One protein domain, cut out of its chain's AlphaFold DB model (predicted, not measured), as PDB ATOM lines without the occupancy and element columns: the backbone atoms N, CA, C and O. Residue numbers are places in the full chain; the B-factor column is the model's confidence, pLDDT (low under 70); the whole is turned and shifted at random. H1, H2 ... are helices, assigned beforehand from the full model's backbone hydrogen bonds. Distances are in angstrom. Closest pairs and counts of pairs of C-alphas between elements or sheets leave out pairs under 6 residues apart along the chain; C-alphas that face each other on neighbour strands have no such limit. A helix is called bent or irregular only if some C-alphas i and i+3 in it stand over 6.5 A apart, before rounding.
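This is residues 275 to 303 and 391 to 439 of the 591 residues of an uncharacterized protein of Chenopodium quinoa (UniProt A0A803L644). Two long helices, H1 and H4, cross about perpendicular, with short H2 packed on both; H3 sits among loops, and residues 433 to 439 of H4 stick out at the far end. The printed part has 78 residues, 48 of them in four named helices, H1, H2, H3 and H4 along the chain, with no named strand; its class is all helix, and it is compact, with a radius of gyration of the C-alphas of 12.5 A and spans of 45 by 24 by 22 A.

Find C-alpha 275 at (187.553, 207.206, 213.244); H1 runs 25.9 A to residue 291, irregular where C-alphas 288 and 291 are 7.6 A apart. H2 is residues 395 to 400, H3 409 to 414. H4, residues 421 to 439, runs 28.1 A to (210.571, 204.971, 209.314).

H1 touches H2 at 83 degrees, about perpendicular; the closest C-alphas, of Ala 286 and Ala 400, are 4.4 A apart. H4 touches H1 with residues 423 to 430 alone, at 78 degrees. H3 is apart from the other helices. O i to N i+4 pairs within hydrogen-bond range are 0 of 2 in H2, against 3 of 3 for i+3.

Residues 304 to 390 are cut out, a gap of 14.1 A between C-alphas. Residues 293 to 298 and 302 to 303 have pLDDT under 70.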
ATOM      1  N   PRO A 275     186.906 208.471 213.603       76.12
ATOM      2  CA  PRO A 275     187.553 207.206 213.244       76.12
ATOM      3  C   PRO A 275     188.717 206.809 214.158       76.12
ATOM      4  O   PRO A 275     189.103 205.648 214.238       76.12
ATOM      5  N   ILE A 276     189.305 207.767 214.878       80.50
ATOM      6  CA  ILE A 276     190.366 207.490 215.853       80.50
ATOM      7  C   ILE A 276     189.796 206.795 217.099       80.50
ATOM      8  O   ILE A 276     190.444 205.903 217.642       80.50
ATOM      9  N   LEU A 277     188.582 207.154 217.534       84.19
ATOM     10  CA  LEU A 277     187.907 206.482 218.647       84.19
ATOM     11  C   LEU A 277     187.451 205.071 218.261       84.19
ATOM     12  O   LEU A 277     187.597 204.168 219.078       84.19
ATOM     13  N   GLU A 278     186.998 204.862 217.023       83.44
ATOM     14  CA  GLU A 278     186.679 203.535 216.463       83.44
ATOM     15  C   GLU A 278     187.915 202.614 216.484       83.44
ATOM     16  O   GLU A 278     187.870 201.510 217.032       83.44
ATOM     17  N   VAL A 279     189.073 203.098 216.016       84.94
ATOM     18  CA  VAL A 279     190.340 202.343 216.080       84.94
ATOM     19  C   VAL A 279     190.754 202.036 217.526       84.94
ATOM     20  O   VAL A 279     191.154 200.906 217.822       84.94
ATOM     21  N   PHE A 280     190.633 202.988 218.458       87.75
ATOM     22  CA  PHE A 280     190.887 202.715 219.880       87.75
ATOM     23  C   PHE A 280     189.885 201.716 220.479       87.75
ATOM     24  O   PHE A 280     190.283 200.890 221.302       87.75
ATOM     25  N   HIS A 281     188.620 201.746 220.054       89.88
ATOM     26  CA  HIS A 281     187.595 200.800 220.481       89.88
ATOM     27  C   HIS A 281     187.949 199.372 220.047       89.88
ATOM     28  O   HIS A 281     188.057 198.495 220.903       89.88
ATOM     29  N   VAL A 282     188.274 199.156 218.767       90.50
ATOM     30  CA  VAL A 282     188.750 197.860 218.246       90.50
ATOM     31  C   VAL A 282     189.961 197.344 219.026       90.50
ATOM     32  O   VAL A 282     190.000 196.175 219.414       90.50
ATOM     33  N   ILE A 283     190.945 198.208 219.304       90.56
ATOM     34  CA  ILE A 283     192.132 197.844 220.093       90.56
ATOM     35  C   ILE A 283     191.719 197.370 221.498       90.56
ATOM     36  O   ILE A 283     192.171 196.313 221.947       90.56
ATOM     37  N   LEU A 284     190.844 198.108 222.188       91.88
ATOM     38  CA  LEU A 284     190.364 197.759 223.529       91.88
ATOM     39  C   LEU A 284     189.547 196.458 223.541       91.88
ATOM     40  O   LEU A 284     189.766 195.616 224.416       91.88
ATOM     41  N   VAL A 285     188.654 196.254 222.570       91.31
ATOM     42  CA  VAL A 285     187.848 195.028 222.455       91.31
ATOM     43  C   VAL A 285     188.738 193.821 222.139       91.31
ATOM     44  O   VAL A 285     188.607 192.794 222.803       91.31
ATOM     45  N   ALA A 286     189.724 193.945 221.241       89.50
ATOM     46  CA  ALA A 286     190.708 192.888 220.981       89.50
ATOM     47  C   ALA A 286     191.538 192.542 222.234       89.50
ATOM     48  O   ALA A 286     191.728 191.367 222.554       89.50
ATOM     49  N   PHE A 287     191.980 193.544 223.007       91.25
ATOM     50  CA  PHE A 287     192.665 193.313 224.285       91.25
ATOM     51  C   PHE A 287     191.765 192.671 225.349       91.25
ATOM     52  O   PHE A 287     192.248 191.840 226.121       91.25
ATOM     53  N   LYS A 288     190.466 192.985 225.373       90.12
ATOM     54  CA  LYS A 288     189.472 192.353 226.256       90.12
ATOM     55  C   LYS A 288     189.220 190.892 225.855       90.12
ATOM     56  O   LYS A 288     189.319 190.003 226.701       90.12
ATOM     57  N   LYS A 289     189.013 190.626 224.560       87.44
ATOM     58  CA  LYS A 289     188.831 189.285 223.973       87.44
ATOM     59  C   LYS A 289     190.159 188.505 223.798       87.44
ATOM     60  O   LYS A 289     190.145 187.373 223.326       87.44
ATOM     61  N   ARG A 290     191.317 189.011 224.266       85.75
ATOM     62  CA  ARG A 290     192.650 188.376 224.070       85.75
ATOM     63  C   ARG A 290     192.734 186.901 224.492       85.75
ATOM     64  O   ARG A 290     193.395 186.118 223.810       85.75
ATOM     65  N   ARG A 291     192.060 186.535 225.594       82.38
ATOM     66  CA  ARG A 291     192.011 185.170 226.164       82.38
ATOM     67  C   ARG A 291     190.841 184.311 225.655       82.38
ATOM     68  O   ARG A 291     190.670 183.213 226.161       82.38
ATOM     69  N   TYR A 292     190.060 184.779 224.680       77.81
ATOM     70  CA  TYR A 292     189.097 183.912 223.996       77.81
ATOM     71  C   TYR A 292     189.877 182.882 223.185       77.81
ATOM     72  O   TYR A 292     190.768 183.256 222.413       77.81
ATOM     73  N   ASP A 293     189.556 181.610 223.383       64.50
ATOM     74  CA  ASP A 293     190.097 180.529 222.573       64.50
ATOM     75  C   ASP A 293     189.338 180.450 221.244       64.50
ATOM     76  O   ASP A 293     188.139 180.733 221.197       64.50
ATOM     77  N   ILE A 294     190.025 180.109 220.154       64.75
ATOM     78  CA  ILE A 294     189.417 180.103 218.812       64.75
ATOM     79  C   ILE A 294     188.818 178.717 218.538       64.75
ATOM     80  O   ILE A 294     189.227 177.997 217.629       64.75
ATOM     81  N   SER A 295     187.842 178.340 219.364       54.94
ATOM     82  CA  SER A 295     186.969 177.198 219.090       54.94
ATOM     83  C   SER A 295     186.082 177.500 217.881       54.94
ATOM     84  O   SER A 295     185.560 178.608 217.751       54.94
ATOM     85  N   GLY A 296     185.857 176.496 217.026       59.34
ATOM     86  CA  GLY A 296     185.103 176.612 215.766       59.34
ATOM     87  C   GLY A 296     183.601 176.918 215.891       59.34
ATOM     88  O   GLY A 296     182.866 176.745 214.926       59.34
ATOM     89  N   THR A 297     183.135 177.336 217.068       63.06
ATOM     90  CA  THR A 297     181.768 177.803 217.333       63.06
ATOM     91  C   THR A 297     181.609 179.320 217.195       63.06
ATOM     92  O   THR A 297     180.483 179.791 217.070       63.06
ATOM     93  N   LEU A 298     182.701 180.095 217.215       69.50
ATOM     94  CA  LEU A 298     182.662 181.556 217.070       69.50
ATOM     95  C   LEU A 298     182.593 181.975 215.592       69.50
ATOM     96  O   LEU A 298     183.269 181.392 214.746       69.50
ATOM     97  N   LYS A 299     181.820 183.025 215.292       77.88
ATOM     98  CA  LYS A 299     181.712 183.641 213.955       77.88
ATOM     99  C   LYS A 299     182.263 185.069 213.947       77.88
ATOM    100  O   LYS A 299     182.448 185.669 215.006       77.88
ATOM    101  N   TYR A 300     182.514 185.610 212.753       79.50
ATOM    102  CA  TYR A 300     182.868 187.017 212.546       79.50
ATOM    103  C   TYR A 300     181.631 187.858 212.217       79.50
ATOM    104  O   TYR A 300     180.751 187.401 211.492       79.50
ATOM    105  N   PHE A 301     181.558 189.072 212.763       77.69
ATOM    106  CA  PHE A 301     180.415 189.967 212.581       77.69
ATOM    107  C   PHE A 301     180.593 190.942 211.402       77.69
ATOM    108  O   PHE A 301     181.569 191.697 211.354       77.69
ATOM    109  N   GLY A 302     179.611 190.970 210.493       67.69
ATOM    110  CA  GLY A 302     179.551 191.908 209.361       67.69
ATOM    111  C   GLY A 302     179.799 191.313 207.967       67.69
ATOM    112  O   GLY A 302     180.155 192.066 207.069       67.69
ATOM    113  N   ASN A 303     179.615 190.002 207.775       53.97
ATOM    114  CA  ASN A 303     179.807 189.320 206.482       53.97
ATOM    115  C   ASN A 303     178.663 189.531 205.459       53.97
ATOM    116  O   ASN A 303     178.781 189.078 204.322       53.97
ATOM    117  N   THR A 391     192.405 189.682 207.261       71.19
ATOM    118  CA  THR A 391     193.864 189.664 207.086       71.19
ATOM    119  C   THR A 391     194.577 188.969 208.256       71.19
ATOM    120  O   THR A 391     194.523 189.442 209.392       71.19
ATOM    121  N   ALA A 392     195.333 187.897 207.990       73.75
ATOM    122  CA  ALA A 392     196.096 187.173 209.021       73.75
ATOM    123  C   ALA A 392     197.223 188.013 209.672       73.75
ATOM    124  O   ALA A 392     197.557 187.834 210.848       73.75
ATOM    125  N   ARG A 393     197.800 188.980 208.940       76.44
ATOM    126  CA  ARG A 393     198.719 189.980 209.519       76.44
ATOM    127  C   ARG A 393     197.968 190.869 210.512       76.44
ATOM    128  O   ARG A 393     196.925 191.423 210.189       76.44
ATOM    129  N   PHE A 394     198.532 191.012 211.712       81.12
ATOM    130  CA  PHE A 394     197.855 191.588 212.882       81.12
ATOM    131  C   PHE A 394     196.554 190.854 213.276       81.12
ATOM    132  O   PHE A 394     195.658 191.456 213.868       81.12
ATOM    133  N   GLY A 395     196.477 189.539 213.024       81.19
ATOM    134  CA  GLY A 395     195.323 188.678 213.330       81.19
ATOM    135  C   GLY A 395     194.853 188.669 214.794       81.19
ATOM    136  O   GLY A 395     193.761 188.201 215.093       81.19
ATOM    137  N   PHE A 396     195.627 189.248 215.718       87.44
ATOM    138  CA  PHE A 396     195.176 189.579 217.072       87.44
ATOM    139  C   PHE A 396     193.897 190.438 217.081       87.44
ATOM    140  O   PHE A 396     193.003 190.183 217.886       87.44
ATOM    141  N   PHE A 397     193.779 191.416 216.172       88.06
ATOM    142  CA  PHE A 397     192.602 192.292 216.109       88.06
ATOM    143  C   PHE A 397     191.343 191.580 215.597       88.06
ATOM    144  O   PHE A 397     190.245 192.022 215.919       88.06
ATOM    145  N   ASN A 398     191.472 190.428 214.920       88.06
ATOM    146  CA  ASN A 398     190.334 189.585 214.518       88.06
ATOM    147  C   ASN A 398     189.447 189.245 215.722       88.06
ATOM    148  O   ASN A 398     188.228 189.180 215.596       88.06
ATOM    149  N   LYS A 399     190.049 189.095 216.914       86.38
ATOM    150  CA  LYS A 399     189.320 188.793 218.151       86.38
ATOM    151  C   LYS A 399     188.302 189.865 218.552       86.38
ATOM    152  O   LYS A 399     187.432 189.554 219.356       86.38
ATOM    153  N   ALA A 400     188.371 191.087 218.016       86.94
ATOM    154  CA  ALA A 400     187.352 192.108 218.258       86.94
ATOM    155  C   ALA A 400     186.033 191.847 217.505       86.94
ATOM    156  O   ALA A 400     184.976 192.189 218.027       86.94
ATOM    157  N   ALA A 401     186.097 191.199 216.335       85.94
ATOM    158  CA  ALA A 401     184.933 190.851 215.516       85.94
ATOM    159  C   ALA A 401     184.375 189.440 215.784       85.94
ATOM    160  O   ALA A 401     183.401 189.044 215.148       85.94
ATOM    161  N   LEU A 402     184.968 188.677 216.714       85.56
ATOM    162  CA  LEU A 402     184.449 187.370 217.129       85.56
ATOM    163  C   LEU A 402     183.216 187.523 218.030       85.56
ATOM    164  O   LEU A 402     183.288 188.184 219.074       85.56
ATOM    165  N   TYR A 403     182.130 186.837 217.673       83.81
ATOM    166  CA  TYR A 403     180.914 186.700 218.478       83.81
ATOM    167  C   TYR A 403     180.455 185.239 218.574       83.81
ATOM    168  O   TYR A 403     180.844 184.385 217.770       83.81
ATOM    169  N   ASN A 404     179.631 184.951 219.580       81.81
ATOM    170  CA  ASN A 404     178.978 183.660 219.757       81.81
ATOM    171  C   ASN A 404     177.611 183.667 219.042       81.81
ATOM    172  O   ASN A 404     176.775 184.497 219.396       81.81
ATOM    173  N   PRO A 405     177.324 182.749 218.101       77.25
ATOM    174  CA  PRO A 405     176.023 182.669 217.426       77.25
ATOM    175  C   PRO A 405     174.813 182.435 218.346       77.25
ATOM    176  O   PRO A 405     173.684 182.598 217.897       77.25
ATOM    177  N   SER A 406     175.021 182.042 219.609       76.25
ATOM    178  CA  SER A 406     173.958 181.933 220.623       76.25
ATOM    179  C   SER A 406     173.617 183.254 221.334       76.25
ATOM    180  O   SER A 406     172.690 183.282 222.139       76.25
ATOM    181  N   GLU A 407     174.360 184.334 221.079       78.81
ATOM    182  CA  GLU A 407     174.151 185.666 221.657       78.81
ATOM    183  C   GLU A 407     173.731 186.648 220.548       78.81
ATOM    184  O   GLU A 407     174.165 186.509 219.406       78.81
ATOM    185  N   ASN A 408     172.889 187.647 220.852       82.06
ATOM    186  CA  ASN A 408     172.491 188.645 219.849       82.06
ATOM    187  C   ASN A 408     173.691 189.560 219.504       82.06
ATOM    188  O   ASN A 408     174.118 190.326 220.378       82.06
ATOM    189  N   PRO A 409     174.217 189.539 218.261       79.06
ATOM    190  CA  PRO A 409     175.375 190.344 217.894       79.06
ATOM    191  C   PRO A 409     175.071 191.847 217.850       79.06
ATOM    192  O   PRO A 409     175.936 192.644 218.198       79.06
ATOM    193  N   GLU A 410     173.850 192.259 217.499       79.38
ATOM    194  CA  GLU A 410     173.466 193.678 217.465       79.38
ATOM    195  C   GLU A 410     173.538 194.286 218.872       79.38
ATOM    196  O   GLU A 410     174.099 195.364 219.072       79.38
ATOM    197  N   ALA A 411     173.080 193.531 219.875       80.69
ATOM    198  CA  ALA A 411     173.196 193.909 221.278       80.69
ATOM    199  C   ALA A 411     174.655 193.875 221.784       80.69
ATOM    200  O   ALA A 411     175.024 194.699 222.621       80.69
ATOM    201  N   GLU A 412     175.512 192.967 221.297       80.44
ATOM    202  CA  GLU A 412     176.960 192.997 221.577       80.44
ATOM    203  C   GLU A 412     177.629 194.272 221.013       80.44
ATOM    204  O   GLU A 412     178.502 194.839 221.680       80.44
ATOM    205  N   VAL A 413     177.216 194.743 219.828       81.50
ATOM    206  CA  VAL A 413     177.704 195.989 219.203       81.50
ATOM    207  C   VAL A 413     177.217 197.219 219.965       81.50
ATOM    208  O   VAL A 413     178.037 198.050 220.348       81.50
ATOM    209  N   GLU A 414     175.918 197.317 220.273       79.75
ATOM    210  CA  GLU A 414     175.360 198.434 221.054       79.75
ATOM    211  C   GLU A 414     176.015 198.544 222.445       79.75
ATOM    212  O   GLU A 414     176.303 199.637 222.933       79.75
ATOM    213  N   ASN A 415     176.352 197.405 223.064       82.12
ATOM    214  CA  ASN A 415     177.090 197.354 224.331       82.12
ATOM    215  C   ASN A 415     178.614 197.584 224.196       82.12
ATOM    216  O   ASN A 415     179.333 197.475 225.196       82.12
ATOM    217  N   GLY A 416     179.143 197.854 222.997       81.75
ATOM    218  CA  GLY A 416     180.572 198.091 222.768       81.75
ATOM    219  C   GLY A 416     181.462 196.891 223.126       81.75
ATOM    220  O   GLY A 416     182.535 197.052 223.720       81.75
ATOM    221  N   LYS A 417     180.988 195.669 222.854       83.75
ATOM    222  CA  LYS A 417     181.709 194.404 223.092       83.75
ATOM    223  C   LYS A 417     182.159 193.713 221.802       83.75
ATOM    224  O   LYS A 417     182.980 192.794 221.871       83.75
ATOM    225  N   LEU A 418     181.635 194.135 220.656       87.00
ATOM    226  CA  LEU A 418     181.844 193.548 219.337       87.00
ATOM    227  C   LEU A 418     182.044 194.667 218.316       87.00
ATOM    228  O   LEU A 418     181.393 195.704 218.403       87.00
ATOM    229  N   CYS A 419     182.950 194.447 217.368       86.25
ATOM    230  CA  CYS A 419     183.209 195.353 216.250       86.25
ATOM    231  C   CYS A 419     182.933 194.626 214.930       86.25
ATOM    232  O   CYS A 419     183.016 193.400 214.864       86.25
ATOM    233  N   THR A 420     182.655 195.365 213.863       85.31
ATOM    234  CA  THR A 420     182.556 194.806 212.511       85.31
ATOM    235  C   THR A 420     183.925 194.387 211.966       85.31
ATOM    236  O   THR A 420     184.963 194.959 212.314       85.31
ATOM    237  N   VAL A 421     183.927 193.429 211.034       83.81
ATOM    238  CA  VAL A 421     185.094 193.079 210.196       83.81
ATOM    239  C   VAL A 421     185.743 194.325 209.574       83.81
ATOM    240  O   VAL A 421     186.966 194.474 209.611       83.81
ATOM    241  N   LYS A 422     184.930 195.269 209.085       80.81
ATOM    242  CA  LYS A 422     185.395 196.510 208.457       80.81
ATOM    243  C   LYS A 422     186.173 197.416 209.416       80.81
ATOM    244  O   LYS A 422     187.271 197.850 209.076       80.81
ATOM    245  N   GLU A 423     185.648 197.674 210.614       82.50
ATOM    246  CA  GLU A 423     186.360 198.452 211.643       82.50
ATOM    247  C   GLU A 423     187.672 197.764 212.054       82.50
ATOM    248  O   GLU A 423     188.679 198.430 212.306       82.50
ATOM    249  N   VAL A 424     187.691 196.426 212.076       85.44
ATOM    250  CA  VAL A 424     188.892 195.635 212.370       85.44
ATOM    251  C   VAL A 424     189.970 195.788 211.294       85.44
ATOM    252  O   VAL A 424     191.131 196.010 211.646       85.44
ATOM    253  N   GLU A 425     189.636 195.712 210.004       83.00
ATOM    254  CA  GLU A 425     190.612 195.947 208.927       83.00
ATOM    255  C   GLU A 425     191.063 197.419 208.860       83.00
ATOM    256  O   GLU A 425     192.266 197.676 208.739       83.00
ATOM    257  N   ASP A 426     190.163 198.392 209.054       77.62
ATOM    258  CA  ASP A 426     190.520 199.818 209.147       77.62
ATOM    259  C   ASP A 426     191.499 200.078 210.312       77.62
ATOM    260  O   ASP A 426     192.509 200.775 210.145       77.62
ATOM    261  N   ALA A 427     191.284 199.448 211.473       83.31
ATOM    262  CA  ALA A 427     192.187 199.525 212.622       83.31
ATOM    263  C   ALA A 427     193.546 198.848 212.371       83.31
ATOM    264  O   ALA A 427     194.587 199.428 212.703       83.31
ATOM    265  N   LYS A 428     193.584 197.668 211.733       84.38
ATOM    266  CA  LYS A 428     194.848 197.042 211.287       84.38
ATOM    267  C   LYS A 428     195.610 197.954 210.333       84.38
ATOM    268  O   LYS A 428     196.830 198.099 210.454       84.38
ATOM    269  N   CYS A 429     194.899 198.577 209.397       77.62
ATOM    270  CA  CYS A 429     195.460 199.491 208.416       77.62
ATOM    271  C   CYS A 429     196.068 200.728 209.098       77.62
ATOM    272  O   CYS A 429     197.227 201.073 208.846       77.62
ATOM    273  N   PHE A 430     195.354 201.309 210.070       79.12
ATOM    274  CA  PHE A 430     195.854 202.396 210.911       79.12
ATOM    275  C   PHE A 430     197.103 201.996 211.716       79.12
ATOM    276  O   PHE A 430     198.076 202.754 211.750       79.12
ATOM    277  N   VAL A 431     197.129 200.812 212.337       82.44
ATOM    278  CA  VAL A 431     198.304 200.318 213.086       82.44
ATOM    279  C   VAL A 431     199.502 200.108 212.154       82.44
ATOM    280  O   VAL A 431     200.611 200.547 212.468       82.44
ATOM    281  N   ARG A 432     199.290 199.520 210.969       79.50
ATOM    282  CA  ARG A 432     200.325 199.342 209.935       79.50
ATOM    283  C   ARG A 432     200.909 200.683 209.477       79.50
ATOM    284  O   ARG A 432     202.129 200.810 209.381       79.50
ATOM    285  N   ALA A 433     200.067 201.684 209.229       75.38
ATOM    286  CA  ALA A 433     200.493 203.028 208.841       75.38
ATOM    287  C   ALA A 433     201.211 203.785 209.969       75.38
ATOM    288  O   ALA A 433     202.204 204.470 209.712       75.38
ATOM    289  N   SER A 434     200.779 203.612 211.221       77.56
ATOM    290  CA  SER A 434     201.446 204.183 212.399       77.56
ATOM    291  C   SER A 434     202.853 203.610 212.584       77.56
ATOM    292  O   SER A 434     203.805 204.362 212.779       77.56
ATOM    293  N   LEU A 435     203.015 202.289 212.442       81.12
ATOM    294  CA  LEU A 435     204.326 201.633 212.495       81.12
ATOM    295  C   LEU A 435     205.227 202.059 211.329       81.12
ATOM    296  O   LEU A 435     206.401 202.357 211.540       81.12
ATOM    297  N   LEU A 436     204.685 202.164 210.110       76.94
ATOM    298  CA  LEU A 436     205.442 202.658 208.958       76.94
ATOM    299  C   LEU A 436     205.873 204.126 209.134       76.94
ATOM    300  O   LEU A 436     206.979 204.493 208.730       76.94
ATOM    301  N   SER A 437     205.046 204.949 209.789       74.06
ATOM    302  CA  SER A 437     205.338 206.363 210.071       74.06
ATOM    303  C   SER A 437     206.631 206.552 210.879       74.06
ATOM    304  O   SER A 437     207.309 207.566 210.720       74.06
ATOM    305  N   LEU A 438     207.043 205.552 211.670       77.81
ATOM    306  CA  LEU A 438     208.313 205.569 212.405       77.81
ATOM    307  C   LEU A 438     209.545 205.532 211.483       77.81
ATOM    308  O   LEU A 438     210.596 206.056 211.846       77.81
ATOM    309  N   THR A 439     209.438 204.992 210.263       75.81
ATOM    310  CA  THR A 439     210.571 204.971 209.314       75.81
ATOM    311  C   THR A 439     210.913 206.362 208.759       75.81
ATOM    312  O   THR A 439     212.004 206.569 208.231       75.81
TER     313      THR A 439